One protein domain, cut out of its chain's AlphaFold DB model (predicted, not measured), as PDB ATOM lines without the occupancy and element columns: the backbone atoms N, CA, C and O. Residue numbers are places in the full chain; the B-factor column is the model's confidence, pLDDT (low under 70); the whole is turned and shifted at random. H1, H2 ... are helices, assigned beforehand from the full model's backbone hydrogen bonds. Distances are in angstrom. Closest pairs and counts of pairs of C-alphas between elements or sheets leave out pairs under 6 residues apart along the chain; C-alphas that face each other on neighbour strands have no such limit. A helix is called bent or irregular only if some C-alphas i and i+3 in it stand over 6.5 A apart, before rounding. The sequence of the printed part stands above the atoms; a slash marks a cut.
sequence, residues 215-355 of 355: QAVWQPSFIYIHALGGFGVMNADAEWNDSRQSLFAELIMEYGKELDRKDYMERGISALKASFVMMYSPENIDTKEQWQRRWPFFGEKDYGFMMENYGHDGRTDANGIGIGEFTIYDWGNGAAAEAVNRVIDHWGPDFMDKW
ATOM      1  N   GLN A 215     195.543 130.107  96.577       97.88
ATOM      2  CA  GLN A 215     195.269 128.893  97.326       97.88
ATOM      3  C   GLN A 215     196.511 128.005  97.411       97.88
ATOM      4  O   GLN A 215     197.134 127.655  96.403       97.88
ATOM      5  N   ALA A 216     196.832 127.553  98.615       96.62
ATOM      6  CA  ALA A 216     197.857 126.558  98.850       96.62
ATOM      7  C   ALA A 216     197.428 125.193  98.282       96.62
ATOM      8  O   ALA A 216     196.486 124.563  98.756       96.62
ATOM      9  N   VAL A 217     198.154 124.709  97.273       95.75
ATOM     10  CA  VAL A 217     197.942 123.389  96.635       95.75
ATOM     11  C   VAL A 217     198.964 122.334  97.073       95.75
ATOM     12  O   VAL A 217     199.064 121.258  96.487       95.75
ATOM     13  N   TRP A 218     199.774 122.653  98.081       95.38
ATOM     14  CA  TRP A 218     200.829 121.799  98.620       95.38
ATOM     15  C   TRP A 218     201.120 122.181 100.077       95.38
ATOM     16  O   TRP A 218     200.666 123.228 100.538       95.38
ATOM     17  N   GLN A 219     201.876 121.346 100.796       94.50
ATOM     18  CA  GLN A 219     202.314 121.611 102.172       94.50
ATOM     19  C   GLN A 219     203.748 122.171 102.194       94.50
ATOM     20  O   GLN A 219     204.690 121.410 101.943       94.50
ATOM     21  N   PRO A 220     203.960 123.453 102.546       92.00
ATOM     22  CA  PRO A 220     205.300 123.994 102.717       92.00
ATOM     23  C   PRO A 220     206.013 123.435 103.947       92.00
ATOM     24  O   PRO A 220     205.443 123.369 105.031       92.00
ATOM     25  N   SER A 221     207.295 123.087 103.796       92.56
ATOM     26  CA  SER A 221     208.122 122.532 104.883       92.56
ATOM     27  C   SER A 221     208.435 123.530 106.003       92.56
ATOM     28  O   SER A 221     208.890 123.131 107.072       92.56
ATOM     29  N   PHE A 222     208.209 124.820 105.753       90.69
ATOM     30  CA  PHE A 222     208.388 125.920 106.703       90.69
ATOM     31  C   PHE A 222     207.062 126.408 107.317       90.69
ATOM     32  O   PHE A 222     207.056 127.379 108.075       90.69
ATOM     33  N   ILE A 223     205.941 125.753 106.998       93.31
ATOM     34  CA  ILE A 223     204.632 125.995 107.610       93.31
ATOM     35  C   ILE A 223     204.303 124.789 108.494       93.31
ATOM     36  O   ILE A 223     204.244 123.661 108.010       93.31
ATOM     37  N   TYR A 224     204.120 125.026 109.796       93.69
ATOM     38  CA  TYR A 224     204.029 123.974 110.824       93.69
ATOM     39  C   TYR A 224     202.585 123.641 111.230       93.69
ATOM     40  O   TYR A 224     202.330 123.180 112.338       93.69
ATOM     41  N   ILE A 225     201.652 123.886 110.312       93.81
ATOM     42  CA  ILE A 225     200.234 123.509 110.352       93.81
ATOM     43  C   ILE A 225     199.845 122.951 108.975       93.81
ATOM     44  O   ILE A 225     200.587 123.141 108.007       93.81
ATOM     45  N   HIS A 226     198.674 122.327 108.840       93.81
ATOM     46  CA  HIS A 226     198.181 121.869 107.534       93.81
ATOM     47  C   HIS A 226     197.799 123.040 106.612       93.81
ATOM     48  O   HIS A 226     196.764 123.666 106.783       93.81
ATOM     49  N   ALA A 227     198.607 123.340 105.600       93.69
ATOM     50  CA  ALA A 227     198.386 124.490 104.719       93.69
ATOM     51  C   ALA A 227     197.473 124.188 103.519       93.69
ATOM     52  O   ALA A 227     196.950 125.108 102.900       93.69
ATOM     53  N   LEU A 228     197.307 122.915 103.142       95.56
ATOM     54  CA  LEU A 228     196.588 122.541 101.921       95.56
ATOM     55  C   LEU A 228     195.146 123.071 101.924       95.56
ATOM     56  O   LEU A 228     194.392 122.843 102.865       95.56
ATOM     57  N   GLY A 229     194.760 123.715 100.826       96.44
ATOM     58  CA  GLY A 229     193.432 124.280 100.622       96.44
ATOM     59  C   GLY A 229     193.269 125.696 101.163       96.44
ATOM     60  O   GLY A 229     192.314 126.363 100.760       96.44
ATOM     61  N   GLY A 230     194.184 126.159 102.017       96.62
ATOM     62  CA  GLY A 230     194.070 127.472 102.627       96.62
ATOM     63  C   GLY A 230     194.549 128.616 101.748       96.62
ATOM     64  O   GLY A 230     195.223 128.404 100.739       96.62
ATOM     65  N   PHE A 231     194.178 129.839 102.123       97.00
ATOM     66  CA  PHE A 231     194.456 131.043 101.338       97.00
ATOM     67  C   PHE A 231     195.409 131.994 102.056       97.00
ATOM     68  O   PHE A 231     195.389 132.116 103.281       97.00
ATOM     69  N   GLY A 232     196.235 132.677 101.264       94.31
ATOM     70  CA  GLY A 232     196.880 133.917 101.689       94.31
ATOM     71  C   GLY A 232     195.958 135.123 101.490       94.31
ATOM     72  O   GLY A 232     194.969 135.057 100.755       94.31
ATOM     73  N   VAL A 233     196.298 136.242 102.127       93.50
ATOM     74  CA  VAL A 233     195.451 137.445 102.107       93.50
ATOM     75  C   VAL A 233     195.832 138.427 101.009       93.50
ATOM     76  O   VAL A 233     194.981 138.850 100.231       93.50
ATOM     77  N   MET A 234     197.101 138.825 100.932       93.12
ATOM     78  CA  MET A 234     197.524 139.909 100.043       93.12
ATOM     79  C   MET A 234     198.994 139.804  99.644       93.12
ATOM     80  O   MET A 234     199.788 139.141 100.302       93.12
ATOM     81  N   ASN A 235     199.396 140.520  98.589       93.25
ATOM     82  CA  ASN A 235     200.785 140.507  98.084       93.25
ATOM     83  C   ASN A 235     201.797 141.269  98.962       93.25
ATOM     84  O   ASN A 235     202.958 141.431  98.579       93.25
ATOM     85  N   ALA A 236     201.356 141.763 100.113       91.31
ATOM     86  CA  ALA A 236     202.130 142.570 101.046       91.31
ATOM     87  C   ALA A 236     201.867 142.175 102.509       91.31
ATOM     88  O   ALA A 236     202.126 142.968 103.420       91.31
ATOM     89  N   ASP A 237     201.351 140.964 102.697       90.06
ATOM     90  CA  ASP A 237     201.214 140.278 103.971       90.06
ATOM     91  C   ASP A 237     201.755 138.853 103.814       90.06
ATOM     92  O   ASP A 237     201.938 138.365 102.696       90.06
ATOM     93  N   ALA A 238     202.081 138.214 104.927       89.56
ATOM     94  CA  ALA A 238     202.689 136.895 104.967       89.56
ATOM     95  C   ALA A 238     201.755 135.815 105.532       89.56
ATOM     96  O   ALA A 238     202.192 134.676 105.689       89.56
ATOM     97  N   GLU A 239     200.502 136.167 105.821       90.19
ATOM     98  CA  GLU A 239     199.465 135.267 106.327       90.19
ATOM     99  C   GLU A 239     199.226 134.034 105.438       90.19
ATOM    100  O   GLU A 239     199.152 134.119 104.209       90.19
ATOM    101  N   TRP A 240     199.034 132.890 106.098       92.38
ATOM    102  CA  TRP A 240     198.558 131.627 105.531       92.38
ATOM    103  C   TRP A 240     197.293 131.166 106.253       92.38
ATOM    104  O   TRP A 240     197.105 131.484 107.425       92.38
ATOM    105  N   ASN A 241     196.483 130.334 105.592       93.56
ATOM    106  CA  ASN A 241     195.254 129.761 106.154       93.56
ATOM    107  C   ASN A 241     194.310 130.817 106.745       93.56
ATOM    108  O   ASN A 241     193.776 130.627 107.838       93.56
ATOM    109  N   ASP A 242     194.132 131.927 106.033       94.12
ATOM    110  CA  ASP A 242     193.246 132.988 106.481       94.12
ATOM    111  C   ASP A 242     191.770 132.570 106.441       94.12
ATOM    112  O   ASP A 242     191.317 131.825 105.564       94.12
ATOM    113  N   SER A 243     190.992 133.087 107.387       94.12
ATOM    114  CA  SER A 243     189.601 132.689 107.591       94.12
ATOM    115  C   SER A 243     188.680 133.040 106.419       94.12
ATOM    116  O   SER A 243     187.630 132.408 106.262       94.12
ATOM    117  N   ARG A 244     189.105 133.934 105.515       94.31
ATOM    118  CA  ARG A 244     188.435 134.215 104.231       94.31
ATOM    119  C   ARG A 244     188.169 132.978 103.388       94.31
ATOM    120  O   ARG A 244     187.207 132.961 102.626       94.31
ATOM    121  N   GLN A 245     188.969 131.927 103.531       95.94
ATOM    122  CA  GLN A 245     188.749 130.674 102.809       95.94
ATOM    123  C   GLN A 245     187.375 130.040 103.098       95.94
ATOM    124  O   GLN A 245     186.831 129.373 102.220       95.94
ATOM    125  N   SER A 246     186.782 130.303 104.271       96.44
ATOM    126  CA  SER A 246     185.411 129.878 104.589       96.44
ATOM    127  C   SER A 246     184.375 130.610 103.726       96.44
ATOM    128  O   SER A 246     183.447 129.988 103.217       96.44
ATOM    129  N   LEU A 247     184.585 131.906 103.470       96.12
ATOM    130  CA  LEU A 247     183.752 132.713 102.576       96.12
ATOM    131  C   LEU A 247     183.911 132.289 101.112       96.12
ATOM    132  O   LEU A 247     182.939 132.243 100.365       96.12
ATOM    133  N   PHE A 248     185.138 131.970 100.693       98.44
ATOM    134  CA  PHE A 248     185.443 131.655  99.294       98.44
ATOM    135  C   PHE A 248     184.924 130.284  98.865       98.44
ATOM    136  O   PHE A 248     184.574 130.092  97.700       98.44
ATOM    137  N   ALA A 249     184.910 129.333  99.796       98.19
ATOM    138  CA  ALA A 249     184.678 127.920  99.548       98.19
ATOM    139  C   ALA A 249     183.462 127.623  98.666       98.19
ATOM    140  O   ALA A 249     183.599 126.973  97.627       98.19
ATOM    141  N   GLU A 250     182.285 128.090  99.077       98.12
ATOM    142  CA  GLU A 250     181.050 127.778  98.367       98.12
ATOM    143  C   GLU A 250     181.031 128.416  96.981       98.12
ATOM    144  O   GLU A 250     180.723 127.733  96.013       98.12
ATOM    145  N   LEU A 251     181.454 129.676  96.845       98.75
ATOM    146  CA  LEU A 251     181.501 130.334  95.540       98.75
ATOM    147  C   LEU A 251     182.423 129.584  94.564       98.75
ATOM    148  O   LEU A 251     182.092 129.429  93.390       98.75
ATOM    149  N   ILE A 252     183.567 129.074  95.035       98.81
ATOM    150  CA  ILE A 252     184.450 128.227  94.217       98.81
ATOM    151  C   ILE A 252     183.698 126.966  93.754       98.81
ATOM    152  O   ILE A 252     183.783 126.604  92.578       98.81
ATOM    153  N   MET A 253     182.941 126.316  94.646       98.62
ATOM    154  CA  MET A 253     182.110 125.155  94.302       98.62
ATOM    155  C   MET A 253     181.009 125.521  93.300       98.62
ATOM    156  O   MET A 253     180.793 124.792  92.337       98.62
ATOM    157  N   GLU A 254     180.346 126.663  93.459       98.44
ATOM    158  CA  GLU A 254     179.323 127.145  92.526       98.44
ATOM    159  C   GLU A 254     179.885 127.331  91.118       98.44
ATOM    160  O   GLU A 254     179.316 126.810  90.159       98.44
ATOM    161  N   TYR A 255     181.045 127.984  90.985       98.81
ATOM    162  CA  TYR A 255     181.748 128.045  89.702       98.81
ATOM    163  C   TYR A 255     182.116 126.651  89.190       98.81
ATOM    164  O   TYR A 255     181.983 126.391  87.996       98.81
ATOM    165  N   GLY A 256     182.548 125.746  90.072       98.25
ATOM    166  CA  GLY A 256     182.845 124.359  89.722       98.25
ATOM    167  C   GLY A 256     181.648 123.630  89.122       98.25
ATOM    168  O   GLY A 256     181.786 122.948  88.112       98.25
ATOM    169  N   LYS A 257     180.459 123.830  89.684       97.75
ATOM    170  CA  LYS A 257     179.215 123.256  89.172       97.75
ATOM    171  C   LYS A 257     178.789 123.886  87.848       97.75
ATOM    172  O   LYS A 257     178.524 123.153  86.901       97.75
ATOM    173  N   GLU A 258     178.720 125.213  87.773       98.50
ATOM    174  CA  GLU A 258     178.221 125.918  86.583       98.50
ATOM    175  C   GLU A 258     179.147 125.754  85.364       98.50
ATOM    176  O   GLU A 258     178.681 125.765  84.227       98.50
ATOM    177  N   LEU A 259     180.451 125.557  85.589       98.38
ATOM    178  CA  LEU A 259     181.449 125.339  84.535       98.38
ATOM    179  C   LEU A 259     181.780 123.857  84.283       98.38
ATOM    180  O   LEU A 259     182.623 123.580  83.431       98.38
ATOM    181  N   ASP A 260     181.184 122.925  85.033       97.38
ATOM    182  CA  ASP A 260     181.539 121.493  85.028       97.38
ATOM    183  C   ASP A 260     183.049 121.244  85.278       97.38
ATOM    184  O   ASP A 260     183.739 120.493  84.584       97.38
ATOM    185  N   ARG A 261     183.606 121.938  86.280       97.56
ATOM    186  CA  ARG A 261     185.026 121.924  86.657       97.56
ATOM    187  C   ARG A 261     185.247 121.168  87.962       97.56
ATOM    188  O   ARG A 261     185.124 121.719  89.056       97.56
ATOM    189  N   LYS A 262     185.658 119.901  87.841       96.69
ATOM    190  CA  LYS A 262     185.976 119.048  89.000       96.69
ATOM    191  C   LYS A 262     187.054 119.653  89.904       96.69
ATOM    192  O   LYS A 262     186.941 119.595  91.122       96.69
ATOM    193  N   ASP A 263     188.080 120.256  89.318       97.12
ATOM    194  CA  ASP A 263     189.176 120.852  90.078       97.12
ATOM    195  C   ASP A 263     188.714 122.036  90.938       97.12
ATOM    196  O   ASP A 263     189.230 122.233  92.033       97.12
ATOM    197  N   TYR A 264     187.706 122.796  90.502       98.38
ATOM    198  CA  TYR A 264     187.095 123.835  91.333       98.38
ATOM    199  C   TYR A 264     186.313 123.222  92.497       98.38
ATOM    200  O   TYR A 264     186.472 123.667  93.630       98.38
ATOM    201  N   MET A 265     185.543 122.155  92.259       97.25
ATOM    202  CA  MET A 265     184.848 121.440  93.339       97.25
ATOM    203  C   MET A 265     185.826 120.961  94.419       97.25
ATOM    204  O   MET A 265     185.641 121.253  95.602       97.25
ATOM    205  N   GLU A 266     186.914 120.302  94.013       96.88
ATOM    206  CA  GLU A 266     187.964 119.822  94.921       96.88
ATOM    207  C   GLU A 266     188.639 120.976  95.686       96.88
ATOM    208  O   GLU A 266     188.930 120.859  96.881       96.88
ATOM    209  N   ARG A 267     188.860 122.118  95.025       97.75
ATOM    210  CA  ARG A 267     189.449 123.320  95.633       97.75
ATOM    211  C   ARG A 267     188.526 123.993  96.639       97.75
ATOM    212  O   ARG A 267     189.008 124.383  97.702       97.75
ATOM    213  N   GLY A 268     187.235 124.106  96.342       97.94
ATOM    214  CA  GLY A 268     186.246 124.658  97.269       97.94
ATOM    215  C   GLY A 268     186.085 123.779  98.513       97.94
ATOM    216  O   GLY A 268     186.157 124.271  99.637       97.94
ATOM    217  N   ILE A 269     186.027 122.455  98.331       97.12
ATOM    218  CA  ILE A 269     186.041 121.488  99.439       97.12
ATOM    219  C   ILE A 269     187.324 121.605 100.274       97.12
ATOM    220  O   ILE A 269     187.282 121.556 101.505       97.12
ATOM    221  N   SER A 270     188.475 121.768  99.621       97.06
ATOM    222  CA  SER A 270     189.748 121.948 100.323       97.06
ATOM    223  C   SER A 270     189.766 123.241 101.145       97.06
ATOM    224  O   SER A 270     190.277 123.228 102.262       97.06
ATOM    225  N   ALA A 271     189.152 124.323 100.656       98.06
ATOM    226  CA  ALA A 271     189.000 125.577 101.397       98.06
ATOM    227  C   ALA A 271     188.087 125.427 102.634       98.06
ATOM    228  O   ALA A 271     188.426 125.922 103.713       98.06
ATOM    229  N   LEU A 272     186.985 124.669 102.531       96.94
ATOM    230  CA  LEU A 272     186.147 124.332 103.697       96.94
ATOM    231  C   LEU A 272     186.946 123.583 104.759       96.94
ATOM    232  O   LEU A 272     186.886 123.927 105.935       96.94
ATOM    233  N   LYS A 273     187.731 122.579 104.352       95.56
ATOM    234  CA  LYS A 273     188.568 121.803 105.281       95.56
ATOM    235  C   LYS A 273     189.634 122.682 105.932       95.56
ATOM    236  O   LYS A 273     189.810 122.630 107.148       95.56
ATOM    237  N   ALA A 274     190.298 123.526 105.140       96.12
ATOM    238  CA  ALA A 274     191.300 124.463 105.631       96.12
ATOM    239  C   ALA A 274     190.735 125.407 106.707       96.12
ATOM    240  O   ALA A 274     191.441 125.725 107.665       96.12
ATOM    241  N   SER A 275     189.451 125.784 106.610       95.81
ATOM    242  CA  SER A 275     188.756 126.671 107.563       95.81
ATOM    243  C   SER A 275     188.786 126.186 109.013       95.81
ATOM    244  O   SER A 275     188.619 126.992 109.919       95.81
ATOM    245  N   PHE A 276     189.055 124.902 109.259       95.12
ATOM    246  CA  PHE A 276     189.161 124.351 110.611       95.12
ATOM    247  C   PHE A 276     190.598 124.125 111.072       95.12
ATOM    248  O   PHE A 276     190.797 123.806 112.239       95.12
ATOM    249  N   VAL A 277     191.611 124.289 110.215       94.56
ATOM    250  CA  VAL A 277     192.997 123.895 110.538       94.56
ATOM    251  C   VAL A 277     193.545 124.638 111.749       94.56
ATOM    252  O   VAL A 277     194.300 124.059 112.531       94.56
ATOM    253  N   MET A 278     193.179 125.910 111.910       94.81
ATOM    254  CA  MET A 278     193.657 126.745 113.014       94.81
ATOM    255  C   MET A 278     192.938 126.485 114.336       94.81
ATOM    256  O   MET A 278     193.352 127.015 115.369       94.81
ATOM    257  N   MET A 279     191.892 125.657 114.329       95.38
ATOM    258  CA  MET A 279     191.142 125.323 115.527       95.38
ATOM    259  C   MET A 279     191.993 124.492 116.483       95.38
ATOM    260  O   MET A 279     192.550 123.451 116.127       95.38
ATOM    261  N   TYR A 280     192.053 124.941 117.728       95.94
ATOM    262  CA  TYR A 280     192.598 124.188 118.836       95.94
ATOM    263  C   TYR A 280     191.618 123.071 119.217       95.94
ATOM    264  O   TYR A 280     190.595 123.313 119.861       95.94
ATOM    265  N   SER A 281     191.908 121.845 118.784       96.25
ATOM    266  CA  SER A 281     191.065 120.668 119.019       96.25
ATOM    267  C   SER A 281     191.898 119.378 119.057       96.25
ATOM    268  O   SER A 281     193.017 119.350 118.534       96.25
ATOM    269  N   PRO A 282     191.405 118.294 119.685       96.38
ATOM    270  CA  PRO A 282     192.105 117.011 119.683       96.38
ATOM    271  C   PRO A 282     192.257 116.394 118.285       96.38
ATOM    272  O   PRO A 282     193.229 115.667 118.082       96.38
ATOM    273  N   GLU A 283     191.358 116.704 117.348       95.00
ATOM    274  CA  GLU A 283     191.371 116.243 115.955       95.00
ATOM    275  C   GLU A 283     192.490 116.898 115.128       95.00
ATOM    276  O   GLU A 283     193.058 116.258 114.244       95.00
ATOM    277  N   ASN A 284     192.864 118.138 115.452       94.69
ATOM    278  CA  ASN A 284     193.924 118.883 114.774       94.69
ATOM    279  C   ASN A 284     195.273 118.700 115.478       94.69
ATOM    280  O   ASN A 284     195.794 119.637 116.082       94.69
ATOM    281  N   ILE A 285     195.839 117.490 115.429       94.12
ATOM    282  CA  ILE A 285     197.026 117.105 116.218       94.12
ATOM    283  C   ILE A 285     198.185 118.104 116.051       94.12
ATOM    284  O   ILE A 285     198.634 118.672 117.047       94.12
ATOM    285  N   ASP A 286     198.617 118.364 114.814       92.75
ATOM    286  CA  ASP A 286     199.783 119.213 114.533       92.75
ATOM    287  C   ASP A 286     199.556 120.666 114.983       92.75
ATOM    288  O   ASP A 286     200.385 121.254 115.684       92.75
ATOM    289  N   THR A 287     198.393 121.243 114.659       94.69
ATOM    290  CA  THR A 287     198.050 122.612 115.075       94.69
ATOM    291  C   THR A 287     197.891 122.716 116.592       94.69
ATOM    292  O   THR A 287     198.352 123.684 117.198       94.69
ATOM    293  N   LYS A 288     197.291 121.714 117.244       95.94
ATOM    294  CA  LYS A 288     197.154 121.655 118.704       95.94
ATOM    295  C   LYS A 288     198.516 121.684 119.393       95.94
ATOM    296  O   LYS A 288     198.680 122.394 120.385       95.94
ATOM    297  N   GLU A 289     199.502 120.960 118.865       95.31
ATOM    298  CA  GLU A 289     200.869 121.014 119.384       95.31
ATOM    299  C   GLU A 289     201.492 122.406 119.223       95.31
ATOM    300  O   GLU A 289     202.138 122.890 120.154       95.31
ATOM    301  N   GLN A 290     201.282 123.084 118.087       95.69
ATOM    302  CA  GLN A 290     201.741 124.468 117.903       95.69
ATOM    303  C   GLN A 290     201.097 125.424 118.921       95.69
ATOM    304  O   GLN A 290     201.809 126.210 119.552       95.69
ATOM    305  N   TRP A 291     199.782 125.307 119.147       95.94
ATOM    306  CA  TRP A 291     199.059 126.058 120.179       95.94
ATOM    307  C   TRP A 291     199.661 125.840 121.569       95.94
ATOM    308  O   TRP A 291     199.956 126.809 122.260       95.94
ATOM    309  N   GLN A 292     199.912 124.592 121.971       95.38
ATOM    310  CA  GLN A 292     200.451 124.270 123.300       95.38
ATOM    311  C   GLN A 292     201.907 124.712 123.484       95.38
ATOM    312  O   GLN A 292     202.309 125.062 124.594       95.38
ATOM    313  N   ARG A 293     202.706 124.732 122.411       94.88
ATOM    314  CA  ARG A 293     204.070 125.284 122.448       94.88
ATOM    315  C   ARG A 293     204.051 126.793 122.654       94.88
ATOM    316  O   ARG A 293     204.809 127.304 123.476       94.88
ATOM    317  N   ARG A 294     203.171 127.497 121.937       94.75
ATOM    318  CA  ARG A 294     203.048 128.954 122.021       94.75
ATOM    319  C   ARG A 294     202.375 129.413 123.316       94.75
ATOM    320  O   ARG A 294     202.815 130.396 123.919       94.75
ATOM    321  N   TRP A 295     201.338 128.692 123.734       94.94
ATOM    322  CA  TRP A 295     200.450 129.004 124.850       94.94
ATOM    323  C   TRP A 295     200.291 127.784 125.781       94.94
ATOM    324  O   TRP A 295     199.252 127.125 125.776       94.94
ATOM    325  N   PRO A 296     201.286 127.484 126.643       94.56
ATOM    326  CA  PRO A 296     201.305 126.262 127.467       94.56
ATOM    327  C   PRO A 296     200.173 126.118 128.493       94.56
ATOM    328  O   PRO A 296     200.070 125.091 129.157       94.56
ATOM    329  N   PHE A 297     199.358 127.160 128.673       94.50
ATOM    330  CA  PHE A 297     198.193 127.145 129.553       94.50
ATOM    331  C   PHE A 297     196.916 126.645 128.865       94.50
ATOM    332  O   PHE A 297     195.931 126.419 129.565       94.50
ATOM    333  N   PHE A 298     196.920 126.476 127.537       95.12
ATOM    334  CA  PHE A 298     195.779 125.936 126.802       95.12
ATOM    335  C   PHE A 298     195.491 124.492 127.235       95.12
ATOM    336  O   PHE A 298     196.390 123.653 127.323       95.12
ATOM    337  N   GLY A 299     194.219 124.183 127.468       95.44
ATOM    338  CA  GLY A 299     193.744 122.858 127.864       95.44
ATOM    339  C   GLY A 299     192.360 122.558 127.297       95.44
ATOM    340  O   GLY A 299     191.836 123.306 126.486       95.44
ATOM    341  N   GLU A 300     191.727 121.469 127.730       96.50
ATOM    342  CA  GLU A 300     190.447 121.011 127.153       96.50
ATOM    343  C   GLU A 300     189.318 122.055 127.186       96.50
ATOM    344  O   GLU A 300     188.398 122.011 126.376       96.50
ATOM    345  N   LYS A 301     189.383 123.015 128.115       95.62
ATOM    346  CA  LYS A 301     188.397 124.100 128.234       95.62
ATOM    347  C   LYS A 301     188.513 125.156 127.137       95.62
ATOM    348  O   LYS A 301     187.580 125.933 126.975       95.62
ATOM    349  N   ASP A 302     189.633 125.177 126.428       94.56
ATOM    350  CA  ASP A 302     189.918 126.125 125.355       94.56
ATOM    351  C   ASP A 302     189.629 125.516 123.973       94.56
ATOM    352  O   ASP A 302     189.848 126.170 122.955       94.56
ATOM    353  N   TYR A 303     189.148 124.267 123.902       95.31
ATOM    354  CA  TYR A 303     188.807 123.640 122.626       95.31
ATOM    355  C   TYR A 303     187.787 124.464 121.836       95.31
ATOM    356  O   TYR A 303     186.821 124.995 122.385       95.31
ATOM    357  N   GLY A 304     188.022 124.559 120.527       92.56
ATOM    358  CA  GLY A 304     187.271 125.425 119.618       92.56
ATOM    359  C   GLY A 304     187.869 126.826 119.459       92.56
ATOM    360  O   GLY A 304     187.464 127.538 118.542       92.56
ATOM    361  N   PHE A 305     188.847 127.216 120.289       93.88
ATOM    362  CA  PHE A 305     189.603 128.451 120.080       93.88
ATOM    363  C   PHE A 305     190.337 128.398 118.740       93.88
ATOM    364  O   PHE A 305     190.970 127.397 118.409       93.88
ATOM    365  N   MET A 306     190.265 129.474 117.966       91.56
ATOM    366  CA  MET A 306     190.863 129.544 116.637       91.56
ATOM    367  C   MET A 306     191.353 130.962 116.365       91.56
ATOM    368  O   MET A 306     190.600 131.917 116.557       91.56
ATOM    369  N   MET A 307     192.589 131.088 115.886       90.56
ATOM    370  CA  MET A 307     193.074 132.330 115.284       90.56
ATOM    371  C   MET A 307     192.649 132.394 113.820       90.56
ATOM    372  O   MET A 307     192.525 131.362 113.162       90.56
ATOM    373  N   GLU A 308     192.462 133.609 113.320       89.12
ATOM    374  CA  GLU A 308     192.024 133.859 111.952       89.12
ATOM    375  C   GLU A 308     192.989 133.381 110.852       89.12
ATOM    376  O   GLU A 308     192.517 133.028 109.778       89.12
ATOM    377  N   ASN A 309     194.300 133.339 111.110       92.12
ATOM    378  CA  ASN A 309     195.347 133.001 110.141       92.12
ATOM    379  C   ASN A 309     196.601 132.441 110.849       92.12
ATOM    380  O   ASN A 309     196.632 132.276 112.070       92.12
ATOM    381  N   TYR A 310     197.643 132.129 110.078       93.69
ATOM    382  CA  TYR A 310     198.949 131.676 110.556       93.69
ATOM    383  C   TYR A 310     200.085 132.510 109.963       93.69
ATOM    384  O   TYR A 310     200.164 132.700 108.749       93.69
ATOM    385  N   GLY A 311     201.023 132.937 110.811       91.06
ATOM    386  CA  GLY A 311     202.268 133.572 110.367       91.06
ATOM    387  C   GLY A 311     202.130 135.021 109.890       91.06
ATOM    388  O   GLY A 311     202.947 135.452 109.079       91.06
ATOM    389  N   HIS A 312     201.151 135.771 110.406       86.69
ATOM    390  CA  HIS A 312     200.849 137.155 110.009       86.69
ATOM    391  C   HIS A 312     202.077 138.092 109.997       86.69
ATOM    392  O   HIS A 312     202.302 138.821 109.037       86.69
ATOM    393  N   ASP A 313     202.973 137.992 110.986       81.75
ATOM    394  CA  ASP A 313     204.203 138.806 111.051       81.75
ATOM    395  C   ASP A 313     205.333 138.335 110.103       81.75
ATOM    396  O   ASP A 313     206.484 138.781 110.197       81.75
ATOM    397  N   GLY A 314     205.055 137.372 109.222       87.06
ATOM    398  CA  GLY A 314     206.026 136.776 108.301       87.06
ATOM    399  C   GLY A 314     207.069 135.895 108.969       87.06
ATOM    400  O   GLY A 314     208.159 135.691 108.428       87.06
ATOM    401  N   ARG A 315     206.758 135.378 110.160       89.00
ATOM    402  CA  ARG A 315     207.625 134.470 110.913       89.00
ATOM    403  C   ARG A 315     206.861 133.222 111.312       89.00
ATOM    404  O   ARG A 315     205.774 133.298 111.874       89.00
ATOM    405  N   THR A 316     207.477 132.077 111.062       92.50
ATOM    406  CA  THR A 316     206.945 130.763 111.408       92.50
ATOM    407  C   THR A 316     208.087 129.887 111.897       92.50
ATOM    408  O   THR A 316     209.227 130.008 111.442       92.50
ATOM    409  N   ASP A 317     207.797 129.018 112.856       92.44
ATOM    410  CA  ASP A 317     208.710 127.972 113.294       92.44
ATOM    411  C   ASP A 317     207.928 126.826 113.949       92.44
ATOM    412  O   ASP A 317     206.720 126.920 114.174       92.44
ATOM    413  N   ALA A 318     208.638 125.748 114.282       92.25
ATOM    414  CA  ALA A 318     208.065 124.591 114.962       92.25
ATOM    415  C   ALA A 318     207.705 124.848 116.440       92.25
ATOM    416  O   ALA A 318     207.232 123.928 117.111       92.25
ATOM    417  N   ASN A 319     207.971 126.044 116.975       91.38
ATOM    418  CA  ASN A 319     207.707 126.429 118.364       91.38
ATOM    419  C   ASN A 319     206.433 127.275 118.499       91.38
ATOM    420  O   ASN A 319     206.186 127.842 119.563       91.38
ATOM    421  N   GLY A 320     205.618 127.348 117.444       89.00
ATOM    422  CA  GLY A 320     204.344 128.049 117.456       89.00
ATOM    423  C   GLY A 320     204.454 129.555 117.239       89.00
ATOM    424  O   GLY A 320     203.480 130.247 117.508       89.00
ATOM    425  N   ILE A 321     205.578 130.096 116.743       91.75
ATOM    426  CA  ILE A 321     205.704 131.550 116.483       91.75
ATOM    427  C   ILE A 321     204.611 132.070 115.539       91.75
ATOM    428  O   ILE A 321     204.160 133.198 115.705       91.75
ATOM    429  N   GLY A 322     204.158 131.249 114.587       90.38
ATOM    430  CA  GLY A 322     203.082 131.622 113.664       90.38
ATOM    431  C   GLY A 322     201.678 131.649 114.288       90.38
ATOM    432  O   GLY A 322     200.731 131.980 113.583       90.38
ATOM    433  N   ILE A 323     201.536 131.292 115.570       91.88
ATOM    434  CA  ILE A 323     200.277 131.298 116.322       91.88
ATOM    435  C   ILE A 323     200.157 132.603 117.126       91.88
ATOM    436  O   ILE A 323     200.993 132.910 117.983       91.88
ATOM    437  N   GLY A 324     199.084 133.347 116.878       87.25
ATOM    438  CA  GLY A 324     198.697 134.555 117.610       87.25
ATOM    439  C   GLY A 324     197.822 134.276 118.833       87.25
ATOM    440  O   GLY A 324     197.577 133.131 119.212       87.25
ATOM    441  N   GLU A 325     197.400 135.348 119.500       85.06
ATOM    442  CA  GLU A 325     196.794 135.302 120.839       85.06
ATOM    443  C   GLU A 325     195.271 135.484 120.898       85.06
ATOM    444  O   GLU A 325     194.709 135.469 121.995       85.06
ATOM    445  N   PHE A 326     194.590 135.706 119.774       86.44
ATOM    446  CA  PHE A 326     193.177 136.089 119.782       86.44
ATOM    447  C   PHE A 326     192.314 135.204 118.883       86.44
ATOM    448  O   PHE A 326     192.795 134.530 117.976       86.44
ATOM    449  N   THR A 327     191.013 135.231 119.167       86.75
ATOM    450  CA  THR A 327     189.970 134.607 118.358       86.75
ATOM    451  C   THR A 327     188.887 135.636 118.069       86.75
ATOM    452  O   THR A 327     188.589 136.489 118.909       86.75
ATOM    453  N   ILE A 328     188.313 135.555 116.874       90.00
ATOM    454  CA  ILE A 328     187.171 136.349 116.431       90.00
ATOM    455  C   ILE A 328     186.130 135.330 115.987       90.00
ATOM    456  O   ILE A 328     186.339 134.649 114.991       90.00
ATOM    457  N   TYR A 329     185.053 135.158 116.752       90.31
ATOM    458  CA  TYR A 329     184.096 134.075 116.503       90.31
ATOM    459  C   TYR A 329     183.436 134.204 115.126       90.31
ATOM    460  O   TYR A 329     183.387 133.248 114.365       90.31
ATOM    461  N   ASP A 330     182.967 135.401 114.797       89.44
ATOM    462  CA  ASP A 330     182.262 135.752 113.565       89.44
ATOM    463  C   ASP A 330     183.150 135.781 112.314       89.44
ATOM    464  O   ASP A 330     182.622 135.767 111.207       89.44
ATOM    465  N   TRP A 331     184.475 135.761 112.473       91.06
ATOM    466  CA  TRP A 331     185.426 135.684 111.362       91.06
ATOM    467  C   TRP A 331     186.125 134.327 111.265       91.06
ATOM    468  O   TRP A 331     186.314 133.825 110.170       91.06
ATOM    469  N   GLY A 332     186.479 133.720 112.399       91.06
ATOM    470  CA  GLY A 332     187.184 132.445 112.493       91.06
ATOM    471  C   GLY A 332     186.236 131.250 112.572       91.06
ATOM    472  O   GLY A 332     185.577 130.876 111.604       91.06
ATOM    473  N   ASN A 333     186.165 130.611 113.739       91.62
ATOM    474  CA  ASN A 333     185.488 129.321 113.889       91.62
ATOM    475  C   ASN A 333     183.968 129.371 113.655       91.62
ATOM    476  O   ASN A 333     183.394 128.376 113.216       91.62
ATOM    477  N   GLY A 334     183.313 130.496 113.943       94.62
ATOM    478  CA  GLY A 334     181.892 130.689 113.655       94.62
ATOM    479  C   GLY A 334     181.621 130.794 112.156       94.62
ATOM    480  O   GLY A 334     180.703 130.131 111.681       94.62
ATOM    481  N   ALA A 335     182.447 131.529 111.403       94.38
ATOM    482  CA  ALA A 335     182.346 131.593 109.941       94.38
ATOM    483  C   ALA A 335     182.645 130.235 109.287       94.38
ATOM    484  O   ALA A 335     181.923 129.803 108.393       94.38
ATOM    485  N   ALA A 336     183.650 129.507 109.784       95.19
ATOM    486  CA  ALA A 336     183.939 128.149 109.323       95.19
ATOM    487  C   ALA A 336     182.750 127.195 109.544       95.19
ATOM    488  O   ALA A 336     182.393 126.419 108.656       95.19
ATOM    489  N   ALA A 337     182.119 127.261 110.722       95.38
ATOM    490  CA  ALA A 337     180.941 126.459 111.034       95.38
ATOM    491  C   ALA A 337     179.727 126.855 110.179       95.38
ATOM    492  O   ALA A 337     179.018 125.979 109.688       95.38
ATOM    493  N   GLU A 338     179.488 128.151 109.988       95.69
ATOM    494  CA  GLU A 338     178.424 128.663 109.122       95.69
ATOM    495  C   GLU A 338     178.602 128.164 107.682       95.69
ATOM    496  O   GLU A 338     177.684 127.543 107.151       95.69
ATOM    497  N   ALA A 339     179.801 128.303 107.108       96.25
ATOM    498  CA  ALA A 339     180.085 127.903 105.733       96.25
ATOM    499  C   ALA A 339     179.831 126.407 105.491       96.25
ATOM    500  O   ALA A 339     179.271 126.028 104.464       96.25
ATOM    501  N   VAL A 340     180.196 125.538 106.442       96.12
ATOM    502  CA  VAL A 340     179.901 124.098 106.332       96.12
ATOM    503  C   VAL A 340     178.403 123.824 106.378       96.12
ATOM    504  O   VAL A 340     177.924 123.028 105.575       96.12
ATOM    505  N   ASN A 341     177.660 124.461 107.288       95.88
ATOM    506  CA  ASN A 341     176.212 124.255 107.378       95.88
ATOM    507  C   ASN A 341     175.506 124.728 106.104       95.88
ATOM    508  O   ASN A 341     174.734 123.968 105.526       95.88
ATOM    509  N   ARG A 342     175.853 125.918 105.608       95.81
ATOM    510  CA  ARG A 342     175.330 126.454 104.349       95.81
ATOM    511  C   ARG A 342     175.623 125.529 103.166       95.81
ATOM    512  O   ARG A 342     174.723 125.200 102.398       95.81
ATOM    513  N   VAL A 343     176.846 125.005 103.067       96.88
ATOM    514  CA  VAL A 343     177.193 124.035 102.018       96.88
ATOM    515  C   VAL A 343     176.410 122.724 102.168       96.88
ATOM    516  O   VAL A 343     175.954 122.170 101.170       96.88
ATOM    517  N   ILE A 344     176.203 122.220 103.385       96.56
ATOM    518  CA  ILE A 344     175.362 121.034 103.610       96.56
ATOM    519  C   ILE A 344     173.923 121.293 103.144       96.56
ATOM    520  O   ILE A 344     173.349 120.436 102.469       96.56
ATOM    521  N   ASP A 345     173.364 122.461 103.447       95.81
ATOM    522  CA  ASP A 345     171.998 122.823 103.064       95.81
ATOM    523  C   ASP A 345     171.848 122.962 101.539       95.81
ATOM    524  O   ASP A 345     170.876 122.471 100.958       95.81
ATOM    525  N   HIS A 346     172.831 123.563 100.864       96.06
ATOM    526  CA  HIS A 346     172.782 123.806  99.419       96.06
ATOM    527  C   HIS A 346     173.200 122.597  98.559       96.06
ATOM    528  O   HIS A 346     172.700 122.427  97.442       96.06
ATOM    529  N   TRP A 347     174.098 121.739  99.053       96.19
ATOM    530  CA  TRP A 347     174.732 120.659  98.270       96.19
ATOM    531  C   TRP A 347     174.398 119.245  98.775       96.19
ATOM    532  O   TRP A 347     174.646 118.245  98.081       96.19
ATOM    533  N   GLY A 348     173.779 119.159  99.952       95.44
ATOM    534  CA  GLY A 348     173.434 117.930 100.653       95.44
ATOM    535  C   GLY A 348     174.562 117.420 101.562       95.44
ATOM    536  O   GLY A 348     175.735 117.703 101.320       95.44
ATOM    537  N   PRO A 349     174.234 116.600 102.578       93.19
ATOM    538  CA  PRO A 349     175.192 116.144 103.594       93.19
ATOM    539  C   PRO A 349     176.340 115.300 103.023       93.19
ATOM    540  O   PRO A 349     177.449 115.337 103.547       93.19
ATOM    541  N   ASP A 350     176.102 114.603 101.910       91.06
ATOM    542  CA  ASP A 350     177.083 113.714 101.276       91.06
ATOM    543  C   ASP A 350     177.950 114.438 100.224       91.06
ATOM    544  O   ASP A 350     178.547 113.797  99.359       91.06
ATOM    545  N   PHE A 351     177.988 115.780 100.209       89.44
ATOM    546  CA  PHE A 351     178.735 116.532  99.188       89.44
ATOM    547  C   PHE A 351     180.229 116.173  99.159       89.44
ATOM    548  O   PHE A 351     180.823 116.147  98.085       89.44
ATOM    549  N   MET A 352     180.804 115.846 100.319       85.44
ATOM    550  CA  MET A 352     182.199 115.425 100.474       85.44
ATOM    551  C   MET A 352     182.494 114.052  99.856       85.44
ATOM    552  O   MET A 352     183.640 113.794  99.506       85.44
ATOM    553  N   ASP A 353     181.491 113.180  99.722       84.88
ATOM    554  CA  ASP A 353     181.663 111.834  99.154       84.88
ATOM    555  C   ASP A 353     181.514 111.829  97.624       84.88
ATOM    556  O   ASP A 353     181.914 110.879  96.947       84.88
ATOM    557  N   LYS A 354     180.904 112.881  97.064       77.12
ATOM    558  CA  LYS A 354     180.611 113.004  95.628       77.12
ATOM    559  C   LYS A 354     181.796 113.505  94.799       77.12
ATOM    560  O   LYS A 354     181.776 113.322  93.581       77.12
ATOM    561  N   TRP A 355     182.781 114.144  95.427       74.06
ATOM    562  CA  TRP A 355     183.859 114.891  94.773       74.06
ATOM    563  C   TRP A 355     185.205 114.544  95.390       74.06
ATOM    564  O   TRP A 355     186.144 114.295  94.592       74.06
TER     565      TRP A 355
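Overview. This is residues 215 to 355 of the 355 residues of an uncharacterized protein of Sphingobacterium daejeonense (UniProt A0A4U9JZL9). Three helices running nearly side by side, the hairpin of H1 and H2 with H4 beside it, make one end of this domain, and a larger, loop-rich part with the short helix H3 makes the other. Tiny H5 sits near H2 and H4 at the end of the chain. The printed part has 141 residues, with five helices in the order H1 to H5 and no named strand; the class is all helix, though the helices hold 57 residues, under half. It is compact, with a radius of gyration of the C-alphas of 15.0 A and spans of 46 by 33 by 23 A.

Arrangement. Pass residues 215 to 243, which hold no named element, to reach H1, residues 244 to 258, and H2, residues 262 to 274. They form a helical hairpin: they touch, closest at the C-alphas of Ala 249 and Gly 268, 4.3 A, at a shallow tilt of 19 degrees, opposite ways. H3, residues 285 to 294, touches no helix. H4, residues 333 to 347, touches H1 the same way at 14 degrees, a shallow tilt, where C-alphas 246 and 336 come closest, 5.3 A. H4 only just touches H2, with 3 pairs of C-alphas within 8 A, the closest Leu 272 and Val 340 at 6.8 A. H1, H2 and H4 are an up and down bundle, each running against the one before. H5, residues 351 to 354, is close to but not clearly touching H2, closest C-alphas Ile 269 and Met 352, 7.3 A. In H2, H3 and H4 every O i to N i+4 pair is within hydrogen-bond range, in H1 9 of 11; H5 is too short for one.

Along the chain. Find C-alpha 244 at (188.435, 134.215, 104.231); from there H1 runs 22.0 A, irregular where C-alphas 247 and 250 are 7.0 A apart. H2 spans 18.3 A, H3 14.5 A and H4 20.8 A, ending at C-alpha 347 at (174.732, 120.659, 98.270).

Size, cuts and confidence. Look for the two C-alphas farthest apart, Leu 259 and Phe 297, at 48.1 A. The link from H3 to H4 is long, 38 residues. The printed part has no cut, and no printed residue is under 70 in pLDDT.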